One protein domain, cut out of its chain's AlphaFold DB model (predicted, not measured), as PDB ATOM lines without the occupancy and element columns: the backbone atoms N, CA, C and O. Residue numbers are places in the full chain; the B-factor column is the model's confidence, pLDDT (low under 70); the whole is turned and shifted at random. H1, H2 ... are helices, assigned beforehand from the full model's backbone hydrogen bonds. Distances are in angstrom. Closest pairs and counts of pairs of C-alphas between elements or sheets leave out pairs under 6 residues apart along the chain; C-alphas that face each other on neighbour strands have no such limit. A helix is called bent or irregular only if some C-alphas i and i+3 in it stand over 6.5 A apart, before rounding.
ATOM      1  N   ARG A 141     203.577 165.458 106.913       91.31
ATOM      2  CA  ARG A 141     203.958 165.808 105.540       91.31
ATOM      3  C   ARG A 141     203.786 164.591 104.640       91.31
ATOM      4  O   ARG A 141     204.783 163.921 104.361       91.31
ATOM      5  N   PRO A 142     202.540 164.262 104.247       92.25
ATOM      6  CA  PRO A 142     202.330 163.213 103.267       92.25
ATOM      7  C   PRO A 142     203.133 163.537 102.003       92.25
ATOM      8  O   PRO A 142     203.240 164.687 101.580       92.25
ATOM      9  N   SER A 143     203.780 162.518 101.454       90.25
ATOM     10  CA  SER A 143     204.463 162.599 100.170       90.25
ATOM     11  C   SER A 143     203.593 161.945  99.110       90.25
ATOM     12  O   SER A 143     202.958 160.926  99.377       90.25
ATOM     13  N   HIS A 144     203.641 162.490  97.899       87.12
ATOM     14  CA  HIS A 144     202.871 162.012  96.752       87.12
ATOM     15  C   HIS A 144     203.791 161.399  95.704       87.12
ATOM     16  O   HIS A 144     204.991 161.697  95.648       87.12
ATOM     17  N   LEU A 145     203.229 160.526  94.873       83.56
ATOM     18  CA  LEU A 145     203.953 159.999  93.725       83.56
ATOM     19  C   LEU A 145     204.230 161.142  92.747       83.56
ATOM     20  O   LEU A 145     203.324 161.866  92.351       83.56
ATOM     21  N   ALA A 146     205.487 161.288  92.332       81.88
ATOM     22  CA  ALA A 146     205.852 162.285  91.326       81.88
ATOM     23  C   ALA A 146     205.265 161.954  89.941       81.88
ATOM     24  O   ALA A 146     205.004 162.856  89.150       81.88
ATOM     25  N   PHE A 182     183.975 142.436 106.046       50.44
ATOM     26  CA  PHE A 182     185.235 142.840 106.691       50.44
ATOM     27  C   PHE A 182     185.164 143.981 107.712       50.44
ATOM     28  O   PHE A 182     186.199 144.329 108.277       50.44
ATOM     29  N   CYS A 183     183.995 144.558 107.977       58.31
ATOM     30  CA  CYS A 183     183.870 145.634 108.964       58.31
ATOM     31  C   CYS A 183     183.049 145.139 110.152       58.31
ATOM     32  O   CYS A 183     181.852 145.402 110.236       58.31
ATOM     33  N   ASP A 184     183.691 144.378 111.042       70.19
ATOM     34  CA  ASP A 184     183.139 144.124 112.372       70.19
ATOM     35  C   ASP A 184     183.079 145.475 113.110       70.19
ATOM     36  O   ASP A 184     184.139 146.070 113.340       70.19
ATOM     37  N   PRO A 185     181.885 145.996 113.456       67.44
ATOM     38  CA  PRO A 185     181.743 147.274 114.156       67.44
ATOM     39  C   PRO A 185     182.597 147.353 115.428       67.44
ATOM     40  O   PRO A 185     183.148 148.408 115.736       67.44
ATOM     41  N   LEU A 186     182.814 146.211 116.095       73.19
ATOM     42  CA  LEU A 186     183.649 146.115 117.291       73.19
ATOM     43  C   LEU A 186     185.101 146.512 117.028       73.19
ATOM     44  O   LEU A 186     185.764 147.029 117.927       73.19
ATOM     45  N   ILE A 187     185.618 146.274 115.819       75.69
ATOM     46  CA  ILE A 187     186.983 146.666 115.456       75.69
ATOM     47  C   ILE A 187     187.087 148.192 115.425       75.69
ATOM     48  O   ILE A 187     188.038 148.730 115.980       75.69
ATOM     49  N   HIS A 188     186.116 148.890 114.833       73.56
ATOM     50  CA  HIS A 188     186.125 150.354 114.758       73.56
ATOM     51  C   HIS A 188     186.061 150.985 116.149       73.56
ATOM     52  O   HIS A 188     186.948 151.757 116.508       73.56
ATOM     53  N   GLU A 189     185.095 150.555 116.964       73.56
ATOM     54  CA  GLU A 189     184.944 151.013 118.349       73.56
ATOM     55  C   GLU A 189     186.209 150.738 119.174       73.56
ATOM     56  O   GLU A 189     186.684 151.597 119.916       73.56
ATOM     57  N   THR A 190     186.809 149.554 119.010       75.50
ATOM     58  CA  THR A 190     188.062 149.212 119.695       75.50
ATOM     59  C   THR A 190     189.188 150.152 119.276       75.50
ATOM     60  O   THR A 190     189.928 150.630 120.130       75.50
ATOM     61  N   GLU A 191     189.344 150.444 117.985       84.12
ATOM     62  CA  GLU A 191     190.399 151.341 117.509       84.12
ATOM     63  C   GLU A 191     190.195 152.790 117.972       84.12
ATOM     64  O   GLU A 191     191.175 153.456 118.313       84.12
ATOM     65  N   GLU A 192     188.954 153.270 118.053       79.75
ATOM     66  CA  GLU A 192     188.615 154.582 118.618       79.75
ATOM     67  C   GLU A 192     188.971 154.672 120.101       79.75
ATOM     68  O   GLU A 192     189.704 155.575 120.516       79.75
ATOM     69  N   ILE A 193     188.526 153.689 120.892       77.50
ATOM     70  CA  ILE A 193     188.822 153.606 122.326       77.50
ATOM     71  C   ILE A 193     190.332 153.534 122.549       77.50
ATOM     72  O   ILE A 193     190.869 154.253 123.390       77.50
ATOM     73  N   MET A 194     191.036 152.702 121.778       76.38
ATOM     74  CA  MET A 194     192.490 152.572 121.878       76.38
ATOM     75  C   MET A 194     193.207 153.864 121.483       76.38
ATOM     76  O   MET A 194     194.198 154.213 122.118       76.38
ATOM     77  N   THR A 195     192.703 154.593 120.485       83.31
ATOM     78  CA  THR A 195     193.251 155.894 120.075       83.31
ATOM     79  C   THR A 195     193.131 156.924 121.199       83.31
ATOM     80  O   THR A 195     194.120 157.563 121.562       83.31
ATOM     81  N   ALA A 196     191.950 157.042 121.812       78.94
ATOM     82  CA  ALA A 196     191.739 157.939 122.948       78.94
ATOM     83  C   ALA A 196     192.564 157.519 124.179       78.94
ATOM     84  O   ALA A 196     193.147 158.361 124.863       78.94
ATOM     85  N   TRP A 197     192.655 156.215 124.446       81.56
ATOM     86  CA  TRP A 197     193.433 155.667 125.556       81.56
ATOM     87  C   TRP A 197     194.932 155.951 125.422       81.56
ATOM     88  O   TRP A 197     195.557 156.386 126.389       81.56
ATOM     89  N   GLU A 198     195.511 155.728 124.238       82.31
ATOM     90  CA  GLU A 198     196.925 156.010 123.966       82.31
ATOM     91  C   GLU A 198     197.245 157.489 124.224       82.31
ATOM     92  O   GLU A 198     198.226 157.786 124.901       82.31
ATOM     93  N   PHE A 199     196.369 158.414 123.809       84.94
ATOM     94  CA  PHE A 199     196.528 159.834 124.130       84.94
ATOM     95  C   PHE A 199     196.517 160.113 125.639       84.94
ATOM     96  O   PHE A 199     197.387 160.834 126.136       84.94
ATOM     97  N   ILE A 200     195.540 159.568 126.372       79.50
ATOM     98  CA  ILE A 200     195.425 159.784 127.822       79.50
ATOM     99  C   ILE A 200     196.676 159.255 128.528       79.50
ATOM    100  O   ILE A 200     197.229 159.924 129.402       79.50
ATOM    101  N   HIS A 201     197.149 158.076 128.129       80.88
ATOM    102  CA  HIS A 201     198.333 157.449 128.699       80.88
ATOM    103  C   HIS A 201     199.614 158.243 128.395       80.88
ATOM    104  O   HIS A 201     200.398 158.519 129.303       80.88
ATOM    105  N   ASP A 202     199.813 158.664 127.144       81.38
ATOM    106  CA  ASP A 202     200.964 159.478 126.742       81.38
ATOM    107  C   ASP A 202     200.973 160.829 127.463       81.38
ATOM    108  O   ASP A 202     202.008 161.262 127.973       81.38
ATOM    109  N   SER A 203     199.806 161.463 127.582       78.81
ATOM    110  CA  SER A 203     199.650 162.739 128.280       78.81
ATOM    111  C   SER A 203     199.897 162.605 129.786       78.81
ATOM    112  O   SER A 203     200.554 163.457 130.389       78.81
ATOM    113  N   ALA A 204     199.452 161.505 130.402       78.00
ATOM    114  CA  ALA A 204     199.755 161.203 131.797       78.00
ATOM    115  C   ALA A 204     201.265 161.042 132.026       78.00
ATOM    116  O   ALA A 204     201.812 161.647 132.951       78.00
ATOM    117  N   ASN A 205     201.953 160.302 131.153       78.69
ATOM    118  CA  ASN A 205     203.400 160.085 131.245       78.69
ATOM    119  C   ASN A 205     204.216 161.352 130.966       78.69
ATOM    120  O   ASN A 205     205.264 161.556 131.575       78.69
ATOM    121  N   ALA A 206     203.725 162.228 130.089       79.69
ATOM    122  CA  ALA A 206     204.320 163.534 129.820       79.69
ATOM    123  C   ALA A 206     204.076 164.559 130.945       79.69
ATOM    124  O   ALA A 206     204.547 165.692 130.863       79.69
ATOM    125  N   GLY A 207     203.339 164.187 131.997       78.69
ATOM    126  CA  GLY A 207     203.050 165.059 133.131       78.69
ATOM    127  C   GLY A 207     202.003 166.137 132.848       78.69
ATOM    128  O   GLY A 207     201.782 166.989 133.707       78.69
ATOM    129  N   TRP A 250     179.201 163.817 100.228       76.25
ATOM    130  CA  TRP A 250     180.138 163.014 101.017       76.25
ATOM    131  C   TRP A 250     179.487 161.776 101.627       76.25
ATOM    132  O   TRP A 250     180.200 160.830 101.976       76.25
ATOM    133  N   TYR A 251     178.149 161.746 101.649       71.75
ATOM    134  CA  TYR A 251     177.340 160.732 102.313       71.75
ATOM    135  C   TYR A 251     177.642 160.678 103.809       71.75
ATOM    136  O   TYR A 251     177.689 159.591 104.370       71.75
ATOM    137  N   GLU A 252     177.886 161.806 104.474       69.56
ATOM    138  CA  GLU A 252     178.274 161.823 105.895       69.56
ATOM    139  C   GLU A 252     177.095 162.044 106.849       69.56
ATOM    140  O   GLU A 252     177.280 162.119 108.061       69.56
ATOM    141  N   GLY A 253     175.858 162.065 106.344       66.19
ATOM    142  CA  GLY A 253     174.684 162.164 107.210       66.19
ATOM    143  C   GLY A 253     174.484 160.951 108.133       66.19
ATOM    144  O   GLY A 253     175.150 159.921 108.020       66.19
ATOM    145  N   ALA A 254     173.494 161.047 109.026       64.50
ATOM    146  CA  ALA A 254     173.250 160.106 110.128       64.50
ATOM    147  C   ALA A 254     173.171 158.607 109.744       64.50
ATOM    148  O   ALA A 254     173.340 157.735 110.597       64.50
ATOM    149  N   TYR A 255     172.929 158.275 108.472       64.81
ATOM    150  CA  TYR A 255     172.947 156.894 107.975       64.81
ATOM    151  C   TYR A 255     174.354 156.278 107.906       64.81
ATOM    152  O   TYR A 255     174.483 155.059 108.010       64.81
ATOM    153  N   SER A 256     175.400 157.094 107.781       65.00
ATOM    154  CA  SER A 256     176.791 156.637 107.649       65.00
ATOM    155  C   SER A 256     177.509 156.441 108.977       65.00
ATOM    156  O   SER A 256     178.603 155.884 109.003       65.00
ATOM    157  N   LEU A 257     176.856 156.778 110.093       62.19
ATOM    158  CA  LEU A 257     177.347 156.525 111.453       62.19
ATOM    159  C   LEU A 257     177.584 155.030 111.742       62.19
ATOM    160  O   LEU A 257     178.247 154.688 112.713       62.19
ATOM    161  N   GLY A 258     177.054 154.127 110.909       65.75
ATOM    162  CA  GLY A 258     177.300 152.686 110.997       65.75
ATOM    163  C   GLY A 258     178.406 152.155 110.080       65.75
ATOM    164  O   GLY A 258     178.666 150.955 110.109       65.75
ATOM    165  N   CYS A 259     179.026 152.991 109.242       68.25
ATOM    166  CA  CYS A 259     179.989 152.546 108.226       68.25
ATOM    167  C   CYS A 259     181.436 152.421 108.737       68.25
ATOM    168  O   CYS A 259     182.325 152.070 107.955       68.25
ATOM    169  N   GLY A 260     181.655 152.655 110.035       80.06
ATOM    170  CA  GLY A 260     182.966 152.651 110.669       80.06
ATOM    171  C   GLY A 260     183.835 153.827 110.220       80.06
ATOM    172  O   GLY A 260     183.653 154.392 109.139       80.06
ATOM    173  N   ALA A 261     184.810 154.197 111.048       88.44
ATOM    174  CA  ALA A 261     185.748 155.253 110.697       88.44
ATOM    175  C   ALA A 261     186.466 154.935 109.370       88.44
ATOM    176  O   ALA A 261     187.108 153.883 109.251       88.44
ATOM    177  N   PRO A 262     186.405 155.819 108.361       90.69
ATOM    178  CA  PRO A 262     186.876 155.517 107.015       90.69
ATOM    179  C   PRO A 262     188.388 155.262 106.961       90.69
ATOM    180  O   PRO A 262     188.839 154.446 106.155       90.69
ATOM    181  N   GLY A 263     189.166 155.876 107.859       91.81
ATOM    182  CA  GLY A 263     190.583 155.554 108.033       91.81
ATOM    183  C   GLY A 263     190.808 154.111 108.486       91.81
ATOM    184  O   GLY A 263     191.641 153.415 107.908       91.81
ATOM    185  N   VAL A 264     190.023 153.622 109.449       91.62
ATOM    186  CA  VAL A 264     190.070 152.227 109.930       91.62
ATOM    187  C   VAL A 264     189.642 151.265 108.826       91.62
ATOM    188  O   VAL A 264     190.336 150.279 108.569       91.62
ATOM    189  N   SER A 265     188.558 151.585 108.113       90.69
ATOM    190  CA  SER A 265     188.073 150.797 106.973       90.69
ATOM    191  C   SER A 265     189.135 150.684 105.879       90.69
ATOM    192  O   SER A 265     189.363 149.599 105.344       90.69
ATOM    193  N   PHE A 266     189.846 151.772 105.568       92.06
ATOM    194  CA  PHE A 266     190.942 151.740 104.601       92.06
ATOM    195  C   PHE A 266     192.162 150.973 105.130       92.06
ATOM    196  O   PHE A 266     192.729 150.144 104.416       92.06
ATOM    197  N   GLY A 267     192.538 151.178 106.393       91.00
ATOM    198  CA  GLY A 267     193.664 150.497 107.026       91.00
ATOM    199  C   GLY A 267     193.496 148.975 107.077       91.00
ATOM    200  O   GLY A 267     194.371 148.232 106.627       91.00
ATOM    201  N   PHE A 268     192.358 148.485 107.572       89.31
ATOM    202  CA  PHE A 268     192.097 147.045 107.620       89.31
ATOM    203  C   PHE A 268     191.672 146.477 106.271       89.31
ATOM    204  O   PHE A 268     192.145 145.408 105.894       89.31
ATOM    205  N   GLY A 269     190.807 147.176 105.539       87.44
ATOM    206  CA  GLY A 269     190.252 146.684 104.283       87.44
ATOM    207  C   GLY A 269     191.252 146.715 103.131       87.44
ATOM    208  O   GLY A 269     191.370 145.733 102.403       87.44
ATOM    209  N   ARG A 270     191.992 147.817 102.960       89.62
ATOM    210  CA  ARG A 270     192.906 148.009 101.823       89.62
ATOM    211  C   ARG A 270     194.361 147.804 102.213       89.62
ATOM    212  O   ARG A 270     195.002 146.922 101.654       89.62
ATOM    213  N   LEU A 271     194.891 148.545 103.188       92.25
ATOM    214  CA  LEU A 271     196.329 148.481 103.483       92.25
ATOM    215  C   LEU A 271     196.775 147.090 103.930       92.25
ATOM    216  O   LEU A 271     197.783 146.581 103.441       92.25
ATOM    217  N   LYS A 272     196.025 146.471 104.844       90.62
ATOM    218  CA  LYS A 272     196.376 145.169 105.417       90.62
ATOM    219  C   LYS A 272     196.105 144.001 104.469       90.62
ATOM    220  O   LYS A 272     196.930 143.086 104.410       90.62
ATOM    221  N   ASN A 273     194.956 144.009 103.788       87.19
ATOM    222  CA  ASN A 273     194.453 142.842 103.060       87.19
ATOM    223  C   ASN A 273     194.794 142.853 101.565       87.19
ATOM    224  O   ASN A 273     194.883 141.775 100.975       87.19
ATOM    225  N   ASP A 274     195.014 144.021 100.955       87.62
ATOM    226  CA  ASP A 274     195.330 144.075  99.531       87.62
ATOM    227  C   ASP A 274     196.710 143.457  99.255       87.62
ATOM    228  O   ASP A 274     197.711 143.742  99.919       87.62
ATOM    229  N   MET A 275     196.768 142.577  98.256       85.44
ATOM    230  CA  MET A 275     197.995 141.899  97.852       85.44
ATOM    231  C   MET A 275     199.022 142.849  97.235       85.44
ATOM    232  O   MET A 275     200.212 142.531  97.280       85.44
ATOM    233  N   VAL A 276     198.580 143.963  96.641       85.62
ATOM    234  CA  VAL A 276     199.479 144.959  96.035       85.62
ATOM    235  C   VAL A 276     199.916 146.046  97.019       85.62
ATOM    236  O   VAL A 276     200.864 146.774  96.730       85.62
ATOM    237  N   SER A 277     199.289 146.122  98.198       91.12
ATOM    238  CA  SER A 277     199.647 147.104  99.218       91.12
ATOM    239  C   SER A 277     201.090 146.893  99.709       91.12
ATOM    240  O   SER A 277     201.452 145.793 100.151       91.12
ATOM    241  N   PRO A 278     201.937 147.939  99.713       91.38
ATOM    242  CA  PRO A 278     203.257 147.878 100.328       91.38
ATOM    243  C   PRO A 278     203.176 147.773 101.858       91.38
ATOM    244  O   PRO A 278     204.160 147.390 102.485       91.38
ATOM    245  N   LEU A 279     202.013 148.066 102.447       94.19
ATOM    246  CA  LEU A 279     201.730 148.014 103.881       94.19
ATOM    247  C   LEU A 279     200.951 146.751 104.276       94.19
ATOM    248  O   LEU A 279     200.289 146.713 105.312       94.19
ATOM    249  N   ARG A 280     201.022 145.694 103.458       91.94
ATOM    250  CA  ARG A 280     200.382 144.413 103.767       91.94
ATOM    251  C   ARG A 280     200.828 143.908 105.139       91.94
ATOM    252  O   ARG A 280     202.002 144.021 105.488       91.94
ATOM    253  N   TYR A 281     199.892 143.331 105.894       89.19
ATOM    254  CA  TYR A 281     200.086 142.893 107.287       89.19
ATOM    255  C   TYR A 281     200.370 144.015 108.301       89.19
ATOM    256  O   TYR A 281     200.702 143.722 109.454       89.19
ATOM    257  N   THR A 282     200.207 145.288 107.925       92.88
ATOM    258  CA  THR A 282     200.231 146.371 108.910       92.88
ATOM    259  C   THR A 282     199.085 146.222 109.915       92.88
ATOM    260  O   THR A 282     198.004 145.710 109.606       92.88
ATOM    261  N   THR A 283     199.333 146.679 111.138       93.19
ATOM    262  CA  THR A 283     198.285 146.938 112.130       93.19
ATOM    263  C   THR A 283     197.807 148.380 111.984       93.19
ATOM    264  O   THR A 283     198.474 149.191 111.338       93.19
ATOM    265  N   PHE A 284     196.664 148.722 112.583       93.62
ATOM    266  CA  PHE A 284     196.179 150.106 112.568       93.62
ATOM    267  C   PHE A 284     196.924 151.022 113.558       93.62
ATOM    268  O   PHE A 284     196.911 152.242 113.423       93.62
ATOM    269  N   LYS A 285     197.647 150.430 114.518       93.81
ATOM    270  CA  LYS A 285     198.367 151.123 115.597       93.81
ATOM    271  C   LYS A 285     199.204 152.340 115.144       93.81
ATOM    272  O   LYS A 285     199.038 153.387 115.759       93.81
ATOM    273  N   PRO A 286     200.041 152.276 114.088       94.75
ATOM    274  CA  PRO A 286     200.855 153.426 113.671       94.75
ATOM    275  C   PRO A 286     200.037 154.658 113.262       94.75
ATOM    276  O   PRO A 286     200.543 155.777 113.292       94.75
ATOM    277  N   PHE A 287     198.768 154.467 112.894       95.12
ATOM    278  CA  PHE A 287     197.882 155.520 112.407       95.12
ATOM    279  C   PHE A 287     197.031 156.161 113.513       95.12
ATOM    280  O   PHE A 287     196.533 157.275 113.341       95.12
ATOM    281  N   ARG A 288     196.902 155.506 114.677       92.62
ATOM    282  CA  ARG A 288     196.141 156.026 115.830       92.62
ATOM    283  C   ARG A 288     196.683 157.351 116.331       92.62
ATOM    284  O   ARG A 288     195.916 158.240 116.670       92.62
ATOM    285  N   LYS A 289     198.008 157.527 116.290       92.88
ATOM    286  CA  LYS A 289     198.684 158.758 116.726       92.88
ATOM    287  C   LYS A 289     198.220 160.012 115.981       92.88
ATOM    288  O   LYS A 289     198.448 161.108 116.489       92.88
ATOM    289  N   PHE A 290     197.603 159.843 114.813       93.69
ATOM    290  CA  PHE A 290     197.033 160.908 114.001       93.69
ATOM    291  C   PHE A 290     195.513 161.026 114.146       93.69
ATOM    292  O   PHE A 290     194.935 161.907 113.541       93.69
ATOM    293  N   GLY A 291     194.830 160.158 114.892       93.38
ATOM    294  CA  GLY A 291     193.370 160.199 115.020       93.38
ATOM    295  C   GLY A 291     192.603 159.585 113.851       93.38
ATOM    296  O   GLY A 291     191.412 159.825 113.703       93.38
ATOM    297  N   PHE A 292     193.224 158.751 113.014       94.88
ATOM    298  CA  PHE A 292     192.549 158.177 111.835       94.88
ATOM    299  C   PHE A 292     191.372 157.244 112.166       94.88
ATOM    300  O   PHE A 292     190.603 156.891 111.273       94.88
ATOM    301  N   ALA A 293     191.218 156.868 113.438       91.38
ATOM    302  CA  ALA A 293     190.042 156.173 113.950       91.38
ATOM    303  C   ALA A 293     188.832 157.080 114.191       91.38
ATOM    304  O   ALA A 293     187.737 156.567 114.319       91.38
ATOM    305  N   ILE A 294     189.000 158.398 114.253       88.94
ATOM    306  CA  ILE A 294     187.911 159.327 114.589       88.94
ATOM    307  C   ILE A 294     187.600 160.323 113.471       88.94
ATOM    308  O   ILE A 294     186.575 160.997 113.524       88.94
ATOM    309  N   TRP A 295     188.477 160.456 112.474       90.62
ATOM    310  CA  TRP A 295     188.243 161.388 111.376       90.62
ATOM    311  C   TRP A 295     187.145 160.904 110.441       90.62
ATOM    312  O   TRP A 295     187.121 159.740 110.034       90.62
ATOM    313  N   ASP A 296     186.295 161.845 110.041       88.62
ATOM    314  CA  ASP A 296     185.353 161.683 108.943       88.62
ATOM    315  C   ASP A 296     186.076 161.538 107.583       88.62
ATOM    316  O   ASP A 296     187.302 161.679 107.450       88.62
ATOM    317  N   ARG A 297     185.319 161.183 106.542       88.50
ATOM    318  CA  ARG A 297     185.863 160.921 105.206       88.50
ATOM    319  C   ARG A 297     186.319 162.222 104.559       88.50
ATOM    320  O   ARG A 297     187.334 162.194 103.867       88.50
ATOM    321  N   LYS A 298     185.628 163.336 104.782       88.75
ATOM    322  CA  LYS A 298     185.978 164.656 104.251       88.75
ATOM    323  C   LYS A 298     187.350 165.125 104.730       88.75
ATOM    324  O   LYS A 298     188.173 165.549 103.917       88.75
ATOM    325  N   ARG A 299     187.650 164.997 106.022       90.00
ATOM    326  CA  ARG A 299     188.961 165.309 106.608       90.00
ATOM    327  C   ARG A 299     190.027 164.365 106.070       90.00
ATOM    328  O   ARG A 299     191.073 164.826 105.628       90.00
ATOM    329  N   MET A 300     189.743 163.065 106.006       92.94
ATOM    330  CA  MET A 300     190.670 162.088 105.421       92.94
ATOM    331  C   MET A 300     190.943 162.343 103.926       92.94
ATOM    332  O   MET A 300     192.074 162.180 103.476       92.94
ATOM    333  N   PHE A 301     189.942 162.774 103.154       90.81
ATOM    334  CA  PHE A 301     190.101 163.193 101.759       90.81
ATOM    335  C   PHE A 301     190.909 164.488 101.639       90.81
ATOM    336  O   PHE A 301     191.776 164.583 100.781       90.81
ATOM    337  N   THR A 302     190.666 165.464 102.517       88.44
ATOM    338  CA  THR A 302     191.420 166.731 102.548       88.44
ATOM    339  C   THR A 302     192.903 166.496 102.845       88.44
ATOM    340  O   THR A 302     193.754 167.224 102.351       88.44
ATOM    341  N   LEU A 303     193.216 165.450 103.616       89.62
ATOM    342  CA  LEU A 303     194.581 164.975 103.857       89.62
ATOM    343  C   LEU A 303     195.136 164.103 102.716       89.62
ATOM    344  O   LEU A 303     196.229 163.557 102.851       89.62
ATOM    345  N   GLU A 304     194.380 163.928 101.630       91.69
ATOM    346  CA  GLU A 304     194.718 163.091 100.470       91.69
ATOM    347  C   GLU A 304     194.977 161.617 100.837       91.69
ATOM    348  O   GLU A 304     195.697 160.879 100.164       91.69
ATOM    349  N   LEU A 305     194.356 161.162 101.930       92.88
ATOM    350  CA  LEU A 305     194.441 159.788 102.424       92.88
ATOM    351  C   LEU A 305     193.285 158.917 101.934       92.88
ATOM    352  O   LEU A 305     193.312 157.703 102.122       92.88
ATOM    353  N   LEU A 306     192.265 159.501 101.314       91.62
ATOM    354  CA  LEU A 306     191.153 158.770 100.720       91.62
ATOM    355  C   LEU A 306     190.762 159.379  99.384       91.62
ATOM    356  O   LEU A 306     190.906 160.576  99.164       91.62
ATOM    357  N   ASN A 307     190.186 158.543  98.526       87.62
ATOM    358  CA  ASN A 307     189.546 158.990  97.300       87.62
ATOM    359  C   ASN A 307     188.164 159.607  97.591       87.62
ATOM    360  O   ASN A 307     187.492 159.195  98.549       87.62
ATOM    361  N   PRO A 308     187.683 160.526  96.735       84.19
ATOM    362  CA  PRO A 308     186.341 161.067  96.874       84.19
ATOM    363  C   PRO A 308     185.303 159.951  96.637       84.19
ATOM    364  O   PRO A 308     185.561 159.008  95.872       84.19
ATOM    365  N   PRO A 309     184.120 160.039  97.270       74.12
ATOM    366  CA  PRO A 309     183.118 158.966  97.310       74.12
ATOM    367  C   PRO A 309     182.624 158.507  95.929       74.12
ATOM    368  O   PRO A 309     182.249 157.348  95.772       74.12
ATOM    369  N   TYR A 310     182.698 159.363  94.906       69.56
ATOM    370  CA  TYR A 310     182.240 159.059  93.545       69.56
ATOM    371  C   TYR A 310     183.315 158.509  92.597       69.56
ATOM    372  O   TYR A 310     183.034 158.265  91.425       69.56
ATOM    373  N   SER A 311     184.538 158.255  93.068       63.88
ATOM    374  CA  SER A 311     185.631 157.750  92.213       63.88
ATOM    375  C   SER A 311     185.523 156.259  91.846       63.88
ATOM    376  O   SER A 311     186.511 155.639  91.463       63.88
ATOM    377  N   VAL A 312     184.326 155.662  91.904       54.59
ATOM    378  CA  VAL A 312     184.073 154.223  91.665       54.59
ATOM    379  C   VAL A 312     184.616 153.738  90.306       54.59
ATOM    380  O   VAL A 312     184.933 152.562  90.136       54.59
ATOM    381  N   MET A 313     184.785 154.654  89.349       52.41
ATOM    382  CA  MET A 313     185.343 154.388  88.019       52.41
ATOM    383  C   MET A 313     186.877 154.261  87.979       52.41
ATOM    384  O   MET A 313     187.425 153.829  86.969       52.41
ATOM    385  N   LEU A 314     187.592 154.620  89.048       54.47
ATOM    386  CA  LEU A 314     189.036 154.840  89.021       54.47
ATOM    387  C   LEU A 314     189.784 153.897  89.980       54.47
ATOM    388  O   LEU A 314     190.531 154.325  90.855       54.47
ATOM    389  N   ARG A 315     189.643 152.576  89.779       56.16
ATOM    390  CA  ARG A 315     190.401 151.536  90.522       56.16
ATOM    391  C   ARG A 315     191.932 151.679  90.436       56.16
ATOM    392  O   ARG A 315     192.639 151.010  91.177       56.16
ATOM    393  N   ASN A 316     192.448 152.531  89.551       57.81
ATOM    394  CA  ASN A 316     193.884 152.709  89.341       57.81
ATOM    395  C   ASN A 316     194.558 153.675  90.341       57.81
ATOM    396  O   ASN A 316     195.783 153.736  90.350       57.81
ATOM    397  N   TYR A 317     193.810 154.384  91.201       66.00
ATOM    398  CA  TYR A 317     194.371 155.402  92.117       66.00
ATOM    399  C   TYR A 317     194.780 154.869  93.493       66.00
ATOM    400  O   TYR A 317     195.415 155.580  94.269       66.00
ATOM    401  N   ASP A 318     194.480 153.605  93.806       77.12
ATOM    402  CA  ASP A 318     194.861 153.021  95.101       77.12
ATOM    403  C   ASP A 318     196.389 153.051  95.306       77.12
ATOM    404  O   ASP A 318     196.873 153.095  96.435       77.12
ATOM    405  N   GLY A 319     197.156 153.093  94.212       82.00
ATOM    406  CA  GLY A 319     198.604 153.157  94.267       82.00
ATOM    407  C   GLY A 319     199.184 154.449  94.843       82.00
ATOM    408  O   GLY A 319     200.170 154.395  95.584       82.00
ATOM    409  N   GLU A 320     198.552 155.580  94.541       85.50
ATOM    410  CA  GLU A 320     198.894 156.871  95.128       85.50
ATOM    411  C   GLU A 320     198.558 156.877  96.613       85.50
ATOM    412  O   GLU A 320     199.431 157.155  97.430       85.50
ATOM    413  N   LEU A 321     197.362 156.409  96.980       91.19
ATOM    414  CA  LEU A 321     196.971 156.296  98.383       91.19
ATOM    415  C   LEU A 321     197.942 155.417  99.179       91.19
ATOM    416  O   LEU A 321     198.363 155.791 100.269       91.19
ATOM    417  N   TYR A 322     198.366 154.268  98.650       92.94
ATOM    418  CA  TYR A 322     199.361 153.436  99.331       92.94
ATOM    419  C   TYR A 322     200.683 154.152  99.565       92.94
ATOM    420  O   TYR A 322     201.311 153.946 100.605       92.94
ATOM    421  N   PHE A 323     201.113 154.966  98.606       92.00
ATOM    422  CA  PHE A 323     202.319 155.761  98.753       92.00
ATOM    423  C   PHE A 323     202.134 156.831  99.832       92.00
ATOM    424  O   PHE A 323     202.949 156.897 100.755       92.00
ATOM    425  N   THR A 324     201.025 157.572  99.793       93.56
ATOM    426  CA  THR A 324     200.684 158.593 100.789       93.56
ATOM    427  C   THR A 324     200.642 157.995 102.196       93.56
ATOM    428  O   THR A 324     201.363 158.448 103.083       93.56
ATOM    429  N   TRP A 325     199.914 156.894 102.401       95.94
ATOM    430  CA  TRP A 325     199.838 156.197 103.693       95.94
ATOM    431  C   TRP A 325     201.169 155.591 104.148       95.94
ATOM    432  O   TRP A 325     201.417 155.475 105.345       95.94
ATOM    433  N   LYS A 326     202.043 155.186 103.221       95.44
ATOM    434  CA  LYS A 326     203.391 154.717 103.567       95.44
ATOM    435  C   LYS A 326     204.286 155.879 104.002       95.44
ATOM    436  O   LYS A 326     205.096 155.707 104.906       95.44
ATOM    437  N   SER A 327     204.144 157.042 103.369       95.62
ATOM    438  CA  SER A 327     205.012 158.207 103.588       95.62
ATOM    439  C   SER A 327     204.886 158.835 104.978       95.62
ATOM    440  O   SER A 327     205.811 159.496 105.438       95.62
ATOM    441  N   ILE A 328     203.760 158.608 105.657       95.94
ATOM    442  CA  ILE A 328     203.478 159.154 106.993       95.94
ATOM    443  C   ILE A 328     204.052 158.291 108.130       95.94
ATOM    444  O   ILE A 328     204.002 158.684 109.297       95.94
ATOM    445  N   LEU A 329     204.570 157.104 107.800       95.81
ATOM    446  CA  LEU A 329     205.163 156.177 108.756       95.81
ATOM    447  C   LEU A 329     206.632 156.513 109.008       95.81
ATOM    448  O   LEU A 329     207.363 156.915 108.103       95.81
ATOM    449  N   SER A 330     207.077 156.309 110.246       95.69
ATOM    450  CA  SER A 330     208.491 156.440 110.583       95.69
ATOM    451  C   SER A 330     209.313 155.289 109.977       95.69
ATOM    452  O   SER A 330     208.770 154.217 109.688       95.69
TER     453      SER A 330
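This is residues 141 to 146, 182 to 207 and 250 to 330 of the 387 residues of an uncharacterized protein of Coleophoma crateriformis (UniProt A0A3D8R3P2). H3 lies in the middle of a body of short helices and loops, crosswise between long H1 and H6; residues 200 to 207, of which 200 to 205 belong to H1, stick out. The 113 printed residues include six named helices, H1 to H6, no named strand: all helix, compact, radius of gyration of the C-alphas 14.4 A, spans 48 by 35 by 25 A.

H1, residues 185 to 205, only just touches H4, residues 285 to 288, with 3 pairs of C-alphas within 8 A, by residues 191 to 195 alone; closest C-alphas Thr 195 and Arg 288, 5.1 A. H3, residues 262 to 272, touches H5, residues 297 to 302, about perpendicular at 80 degrees; closest C-alphas Pro 262 and Arg 297, 5.8 A. H6, residues 315 to 327, is close to H3 but not clearly touching, C-alphas Leu 271 and Tyr 322 being closest at 7.1 A. H2, residues 254 to 258, touches no helix. Every O i to N i+4 pair is within hydrogen-bond range in H1 and H5, 6 of 7 in H3, 7 of 9 in H6, 0 of 1 in H2, with 0 of 2 O i to N i+3 pairs; H4 is too short.

H1, 30.4 A long, begins at C-alpha 185 (181.743, 147.274, 114.156); H6, 20.7 A, ends at C-alpha 327 (205.012, 158.207, 103.588). H2 and H6 are only just irregular: C-alphas 255 and 258, and 316 and 319, are 6.8 A apart.

The printed part has two cuts: across the first the C-alphas of residues 146 and 182 are 32.2 A apart, and across the second the C-alphas of residues 207 and 250 are 39.5 A apart. Links H3 to H4 and H5 to H6 are long. Residues 182 to 183, 185, 252 to 259 and 310 to 317 are under pLDDT 70.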